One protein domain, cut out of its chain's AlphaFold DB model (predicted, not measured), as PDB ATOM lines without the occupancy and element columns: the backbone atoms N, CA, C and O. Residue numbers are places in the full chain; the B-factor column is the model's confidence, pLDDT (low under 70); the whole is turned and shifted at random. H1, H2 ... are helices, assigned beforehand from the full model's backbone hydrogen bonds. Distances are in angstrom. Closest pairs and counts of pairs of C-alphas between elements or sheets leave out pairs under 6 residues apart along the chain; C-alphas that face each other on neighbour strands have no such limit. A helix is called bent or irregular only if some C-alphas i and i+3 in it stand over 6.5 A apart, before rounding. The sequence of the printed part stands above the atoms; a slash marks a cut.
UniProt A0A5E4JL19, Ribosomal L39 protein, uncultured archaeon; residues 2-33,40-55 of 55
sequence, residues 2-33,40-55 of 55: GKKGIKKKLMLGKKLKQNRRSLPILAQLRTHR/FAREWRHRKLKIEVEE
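This is residues 2 to 33 and 40 to 55 of the 55 residues of the protein "Ribosomal L39 protein" of uncultured archaeon (UniProt A0A5E4JL19). The printed part has little regular structure: a thin rod in which helix H1 lies along the long axis, and residues 23 to 33, with the small helix H2, stick out at one end. Residues 40 to 55, with no named element, make a bent course from near the last turn of H1 back toward its first turn. The 48 printed residues hold two named helices, H1 then H2, and no named strand; the class is all helix, with only 17 residues in named elements. The whole is extended, with a radius of gyration of the C-alphas of 15.0 A and spans of 46 by 22 by 16 A.

H1, residues 6 to 18, begins at C-alpha 6 (8.832, -3.283, 43.798) and measures 18.6 A. H2, residues 25 to 28, ends at C-alpha 28 (-8.914, -29.050, 59.406).

H1 and H2 are apart, joined by a short link of 6 residues. In H1 every O i to N i+4 pair is within hydrogen-bond range; H2 is too short for such a pair.

Residues 34 to 39 are not printed, and C-alphas 33 and 40 are 17.1 A apart. Residues 54 to 55 are under pLDDT 70.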
ATOM      1  N   GLY A   2       8.367  -6.556  30.893       83.88
ATOM      2  CA  GLY A   2       9.504  -5.789  31.421       83.88
ATOM      3  C   GLY A   2       9.727  -5.939  32.931       83.88
ATOM      4  O   GLY A   2       9.054  -6.729  33.608       83.88
ATOM      5  N   LYS A   3      10.667  -5.149  33.467       87.50
ATOM      6  CA  LYS A   3      10.908  -5.036  34.914       87.50
ATOM      7  C   LYS A   3       9.633  -4.545  35.612       87.50
ATOM      8  O   LYS A   3       8.987  -3.604  35.168       87.50
ATOM      9  N   LYS A   4       9.255  -5.208  36.707       88.31
ATOM     10  CA  LYS A   4       8.103  -4.826  37.538       88.31
ATOM     11  C   LYS A   4       8.589  -3.957  38.693       88.31
ATOM     12  O   LYS A   4       9.570  -4.327  39.336       88.31
ATOM     13  N   GLY A   5       7.857  -2.889  39.005       92.25
ATOM     14  CA  GLY A   5       8.086  -2.103  40.218       92.25
ATOM     15  C   GLY A   5       7.996  -2.957  41.490       92.25
ATOM     16  O   GLY A   5       7.296  -3.979  41.531       92.25
ATOM     17  N   ILE A   6       8.698  -2.532  42.540       93.19
ATOM     18  CA  ILE A   6       8.832  -3.283  43.798       93.19
ATOM     19  C   ILE A   6       7.455  -3.533  44.435       93.19
ATOM     20  O   ILE A   6       7.130  -4.686  44.733       93.19
ATOM     21  N   LYS A   7       6.604  -2.497  44.540       92.31
ATOM     22  CA  LYS A   7       5.226  -2.599  45.068       92.31
ATOM     23  C   LYS A   7       4.427  -3.701  44.351       92.31
ATOM     24  O   LYS A   7       3.869  -4.601  44.982       92.31
ATOM     25  N   LYS A   8       4.448  -3.702  43.011       92.62
ATOM     26  CA  LYS A   8       3.756  -4.707  42.181       92.62
ATOM     27  C   LYS A   8       4.294  -6.117  42.420       92.62
ATOM     28  O   LYS A   8       3.514  -7.065  42.529       92.62
ATOM     29  N   LYS A   9       5.619  -6.272  42.525       92.75
ATOM     30  CA  LYS A   9       6.273  -7.563  42.800       92.75
ATOM     31  C   LYS A   9       5.870  -8.115  44.171       92.75
ATOM     32  O   LYS A   9       5.542  -9.298  44.266       92.75
ATOM     33  N   LEU A  10       5.821  -7.268  45.199       94.56
ATOM     34  CA  LEU A  10       5.383  -7.648  46.546       94.56
ATOM     35  C   LEU A  10       3.917  -8.096  46.565       94.56
ATOM     36  O   LEU A  10       3.606  -9.160  47.105       94.56
ATOM     37  N   MET A  11       3.023  -7.346  45.913       93.94
ATOM     38  CA  MET A  11       1.608  -7.716  45.815       93.94
ATOM     39  C   MET A  11       1.403  -9.047  45.086       93.94
ATOM     40  O   MET A  11       0.654  -9.906  45.559       93.94
ATOM     41  N   LEU A  12       2.113  -9.263  43.975       93.62
ATOM     42  CA  LEU A  12       2.106 -10.546  43.267       93.62
ATOM     43  C   LEU A  12       2.603 -11.689  44.162       93.62
ATOM     44  O   LEU A  12       1.964 -12.740  44.214       93.62
ATOM     45  N   GLY A  13       3.688 -11.472  44.910       94.44
ATOM     46  CA  GLY A  13       4.212 -12.441  45.873       94.44
ATOM     47  C   GLY A  13       3.199 -12.789  46.966       94.44
ATOM     48  O   GLY A  13       2.992 -13.965  47.267       94.44
ATOM     49  N   LYS A  14       2.493 -11.792  47.512       93.94
ATOM     50  CA  LYS A  14       1.421 -12.001  48.501       93.94
ATOM     51  C   LYS A  14       0.296 -12.865  47.931       93.94
ATOM     52  O   LYS A  14      -0.108 -13.837  48.567       93.94
ATOM     53  N   LYS A  15      -0.174 -12.567  46.712       93.38
ATOM     54  CA  LYS A  15      -1.226 -13.354  46.043       93.38
ATOM     55  C   LYS A  15      -0.778 -14.778  45.719       93.38
ATOM     56  O   LYS A  15      -1.591 -15.693  45.799       93.38
ATOM     57  N   LEU A  16       0.499 -14.980  45.403       93.38
ATOM     58  CA  LEU A  16       1.066 -16.311  45.194       93.38
ATOM     59  C   LEU A  16       1.082 -17.125  46.495       93.38
ATOM     60  O   LEU A  16       0.615 -18.259  46.502       93.38
ATOM     61  N   LYS A  17       1.515 -16.531  47.614       92.69
ATOM     62  CA  LYS A  17       1.529 -17.200  48.929       92.69
ATOM     63  C   LYS A  17       0.127 -17.568  49.437       92.69
ATOM     64  O   LYS A  17      -0.015 -18.572  50.126       92.69
ATOM     65  N   GLN A  18      -0.893 -16.778  49.092       91.00
ATOM     66  CA  GLN A  18      -2.299 -17.050  49.430       91.00
ATOM     67  C   GLN A  18      -2.911 -18.193  48.604       91.00
ATOM     68  O   GLN A  18      -3.884 -18.811  49.037       91.00
ATOM     69  N   ASN A  19      -2.344 -18.501  47.436       92.75
ATOM     70  CA  ASN A  19      -2.878 -19.480  46.492       92.75
ATOM     71  C   ASN A  19      -2.534 -20.940  46.850       92.75
ATOM     72  O   ASN A  19      -2.136 -21.728  45.995       92.75
ATOM     73  N   ARG A  20      -2.634 -21.311  48.130       89.69
ATOM     74  CA  ARG A  20      -2.426 -22.699  48.567       89.69
ATOM     75  C   ARG A  20      -3.701 -23.509  48.341       89.69
ATOM     76  O   ARG A  20      -4.789 -23.039  48.666       89.69
ATOM     77  N   ARG A  21      -3.574 -24.717  47.784       79.50
ATOM     78  CA  ARG A  21      -4.721 -25.561  47.400       79.50
ATOM     79  C   ARG A  21      -5.458 -26.131  48.617       79.50
ATOM     80  O   ARG A  21      -6.684 -26.105  48.658       79.50
ATOM     81  N   SER A  22      -4.717 -26.598  49.621       82.69
ATOM     82  CA  SER A  22      -5.262 -27.197  50.839       82.69
ATOM     83  C   SER A  22      -5.257 -26.224  52.020       82.69
ATOM     84  O   SER A  22      -4.396 -25.348  52.141       82.69
ATOM     85  N   LEU A  23      -6.239 -26.391  52.908       86.44
ATOM     86  CA  LEU A  23      -6.218 -25.762  54.226       86.44
ATOM     87  C   LEU A  23      -5.196 -26.485  55.121       86.44
ATOM     88  O   LEU A  23      -5.063 -27.705  55.000       86.44
ATOM     89  N   PRO A  24      -4.511 -25.779  56.037       89.69
ATOM     90  CA  PRO A  24      -3.598 -26.411  56.988       89.69
ATOM     91  C   PRO A  24      -4.296 -27.501  57.805       89.69
ATOM     92  O   PRO A  24      -5.408 -27.270  58.275       89.69
ATOM     93  N   ILE A  25      -3.632 -28.640  58.026       88.75
ATOM     94  CA  ILE A  25      -4.195 -29.819  58.718       88.75
ATOM     95  C   ILE A  25      -4.780 -29.447  60.087       88.75
ATOM     96  O   ILE A  25      -5.892 -29.831  60.419       88.75
ATOM     97  N   LEU A  26      -4.104 -28.593  60.851       88.88
ATOM     98  CA  LEU A  26      -4.614 -28.155  62.155       88.88
ATOM     99  C   LEU A  26      -5.890 -27.316  62.053       88.88
ATOM    100  O   LEU A  26      -6.762 -27.415  62.905       88.88
ATOM    101  N   ALA A  27      -6.042 -26.513  60.997       85.94
ATOM    102  CA  ALA A  27      -7.305 -25.825  60.734       85.94
ATOM    103  C   ALA A  27      -8.398 -26.812  60.297       85.94
ATOM    104  O   ALA A  27      -9.581 -26.486  60.396       85.94
ATOM    105  N   GLN A  28      -8.004 -27.998  59.820       86.69
ATOM    106  CA  GLN A  28      -8.914 -29.050  59.406       86.69
ATOM    107  C   GLN A  28      -9.526 -29.846  60.557       86.69
ATOM    108  O   GLN A  28     -10.677 -30.258  60.440       86.69
ATOM    109  N   LEU A  29      -8.779 -30.011  61.646       90.12
ATOM    110  CA  LEU A  29      -9.142 -30.840  62.798       90.12
ATOM    111  C   LEU A  29      -9.866 -30.072  63.919       90.12
ATOM    112  O   LEU A  29     -10.185 -30.648  64.952       90.12
ATOM    113  N   ARG A  30     -10.120 -28.766  63.750       90.62
ATOM    114  CA  ARG A  30     -10.835 -27.960  64.756       90.62
ATOM    115  C   ARG A  30     -12.294 -28.402  64.905       90.62
ATOM    116  O   ARG A  30     -12.957 -28.715  63.915       90.62
ATOM    117  N   THR A  31     -12.814 -28.331  66.127       94.62
ATOM    118  CA  THR A  31     -14.238 -28.542  66.423       94.62
ATOM    119  C   THR A  31     -15.109 -27.473  65.747       94.62
ATOM    120  O   THR A  31     -14.659 -26.355  65.487       94.62
ATOM    121  N   HIS A  32     -16.348 -27.835  65.383       91.19
ATOM    122  CA  HIS A  32     -17.304 -26.978  64.653       91.19
ATOM    123  C   HIS A  32     -16.741 -26.299  63.387       91.19
ATOM    124  O   HIS A  32     -17.134 -25.190  63.003       91.19
ATOM    125  N   ARG A  33     -15.805 -26.959  62.700       87.06
ATOM    126  CA  ARG A  33     -15.197 -26.434  61.479       87.06
ATOM    127  C   ARG A  33     -16.221 -26.327  60.345       87.06
ATOM    128  O   ARG A  33     -16.767 -27.320  59.887       87.06
ATOM    129  N   PHE A  40     -10.428 -19.265  48.160       88.75
ATOM    130  CA  PHE A  40      -9.592 -18.226  47.560       88.75
ATOM    131  C   PHE A  40      -8.464 -18.782  46.685       88.75
ATOM    132  O   PHE A  40      -7.683 -17.996  46.142       88.75
ATOM    133  N   ALA A  41      -8.373 -20.108  46.526       91.75
ATOM    134  CA  ALA A  41      -7.496 -20.704  45.530       91.75
ATOM    135  C   ALA A  41      -7.875 -20.164  44.141       91.75
ATOM    136  O   ALA A  41      -9.041 -20.123  43.746       91.75
ATOM    137  N   ARG A  42      -6.872 -19.678  43.420       93.06
ATOM    138  CA  ARG A  42      -7.001 -18.949  42.167       93.06
ATOM    139  C   ARG A  42      -6.157 -19.614  41.097       93.06
ATOM    140  O   ARG A  42      -4.942 -19.745  41.225       93.06
ATOM    141  N   GLU A  43      -6.783 -19.890  39.970       93.81
ATOM    142  CA  GLU A  43      -6.082 -20.295  38.763       93.81
ATOM    143  C   GLU A  43      -5.905 -19.104  37.819       93.81
ATOM    144  O   GLU A  43      -6.831 -18.328  37.590       93.81
ATOM    145  N   TRP A  44      -4.703 -18.929  37.267       93.31
ATOM    146  CA  TRP A  44      -4.383 -17.762  36.440       93.31
ATOM    147  C   TRP A  44      -5.029 -17.782  35.053       93.31
ATOM    148  O   TRP A  44      -5.132 -16.721  34.431       93.31
ATOM    149  N   ARG A  45      -5.453 -18.953  34.565       95.25
ATOM    150  CA  ARG A  45      -6.190 -19.085  33.304       95.25
ATOM    151  C   ARG A  45      -7.647 -18.665  33.474       95.25
ATOM    152  O   ARG A  45      -8.110 -17.841  32.698       95.25
ATOM    153  N   HIS A  46      -8.292 -19.104  34.554       94.94
ATOM    154  CA  HIS A  46      -9.709 -18.834  34.817       94.94
ATOM    155  C   HIS A  46      -9.985 -17.497  35.518       94.94
ATOM    156  O   HIS A  46     -11.029 -16.892  35.303       94.94
ATOM    157  N   ARG A  47      -9.069 -17.003  36.367       93.25
ATOM    158  CA  ARG A  47      -9.264 -15.748  37.111       93.25
ATOM    159  C   ARG A  47      -7.988 -14.907  37.151       93.25
ATOM    160  O   ARG A  47      -7.012 -15.214  37.853       93.25
ATOM    161  N   LYS A  48      -8.003 -13.810  36.391       94.12
ATOM    162  CA  LYS A  48      -6.897 -12.846  36.321       94.12
ATOM    163  C   LYS A  48      -6.822 -12.005  37.596       94.12
ATOM    164  O   LYS A  48      -7.817 -11.788  38.282       94.12
ATOM    165  N   LEU A  49      -5.611 -11.564  37.932       92.75
ATOM    166  CA  LEU A  49      -5.378 -10.636  39.033       92.75
ATOM    167  C   LEU A  49      -5.487  -9.207  38.500       92.75
ATOM    168  O   LEU A  49      -4.668  -8.815  37.673       92.75
ATOM    169  N   LYS A  50      -6.460  -8.442  38.994       90.06
ATOM    170  CA  LYS A  50      -6.536  -6.993  38.789       90.06
ATOM    171  C   LYS A  50      -5.718  -6.325  39.895       90.06
ATOM    172  O   LYS A  50      -6.204  -6.167  41.008       90.06
ATOM    173  N   ILE A  51      -4.424  -6.111  39.644       87.56
ATOM    174  CA  ILE A  51      -3.531  -5.401  40.573       87.56
ATOM    175  C   ILE A  51      -3.242  -4.045  39.954       87.56
ATOM    176  O   ILE A  51      -2.386  -3.939  39.070       87.56
ATOM    177  N   GLU A  52      -3.963  -3.049  40.439       84.88
ATOM    178  CA  GLU A  52      -3.683  -1.641  40.202       84.88
ATOM    179  C   GLU A  52      -2.651  -1.203  41.244       84.88
ATOM    180  O   GLU A  52      -2.712  -1.590  42.413       84.88
ATOM    181  N   VAL A  53      -1.607  -0.531  40.777       82.44
ATOM    182  CA  VAL A  53      -0.579   0.063  41.630       82.44
ATOM    183  C   VAL A  53      -0.735   1.545  41.366       82.44
ATOM    184  O   VAL A  53      -0.406   1.975  40.264       82.44
ATOM    185  N   GLU A  54      -1.284   2.285  42.320       67.94
ATOM    186  CA  GLU A  54      -1.116   3.736  42.331       67.94
ATOM    187  C   GLU A  54       0.380   3.999  42.542       67.94
ATOM    188  O   GLU A  54       1.004   3.401  43.439       67.94
ATOM    189  N   GLU A  55       0.980   4.758  41.625       57.22
ATOM    190  CA  GLU A  55       2.409   5.084  41.657       57.22
ATOM    191  C   GLU A  55       2.754   5.920  42.890       57.22
ATOM    192  O   GLU A  55       2.103   6.960  43.113       57.22
TER     193      GLU A  55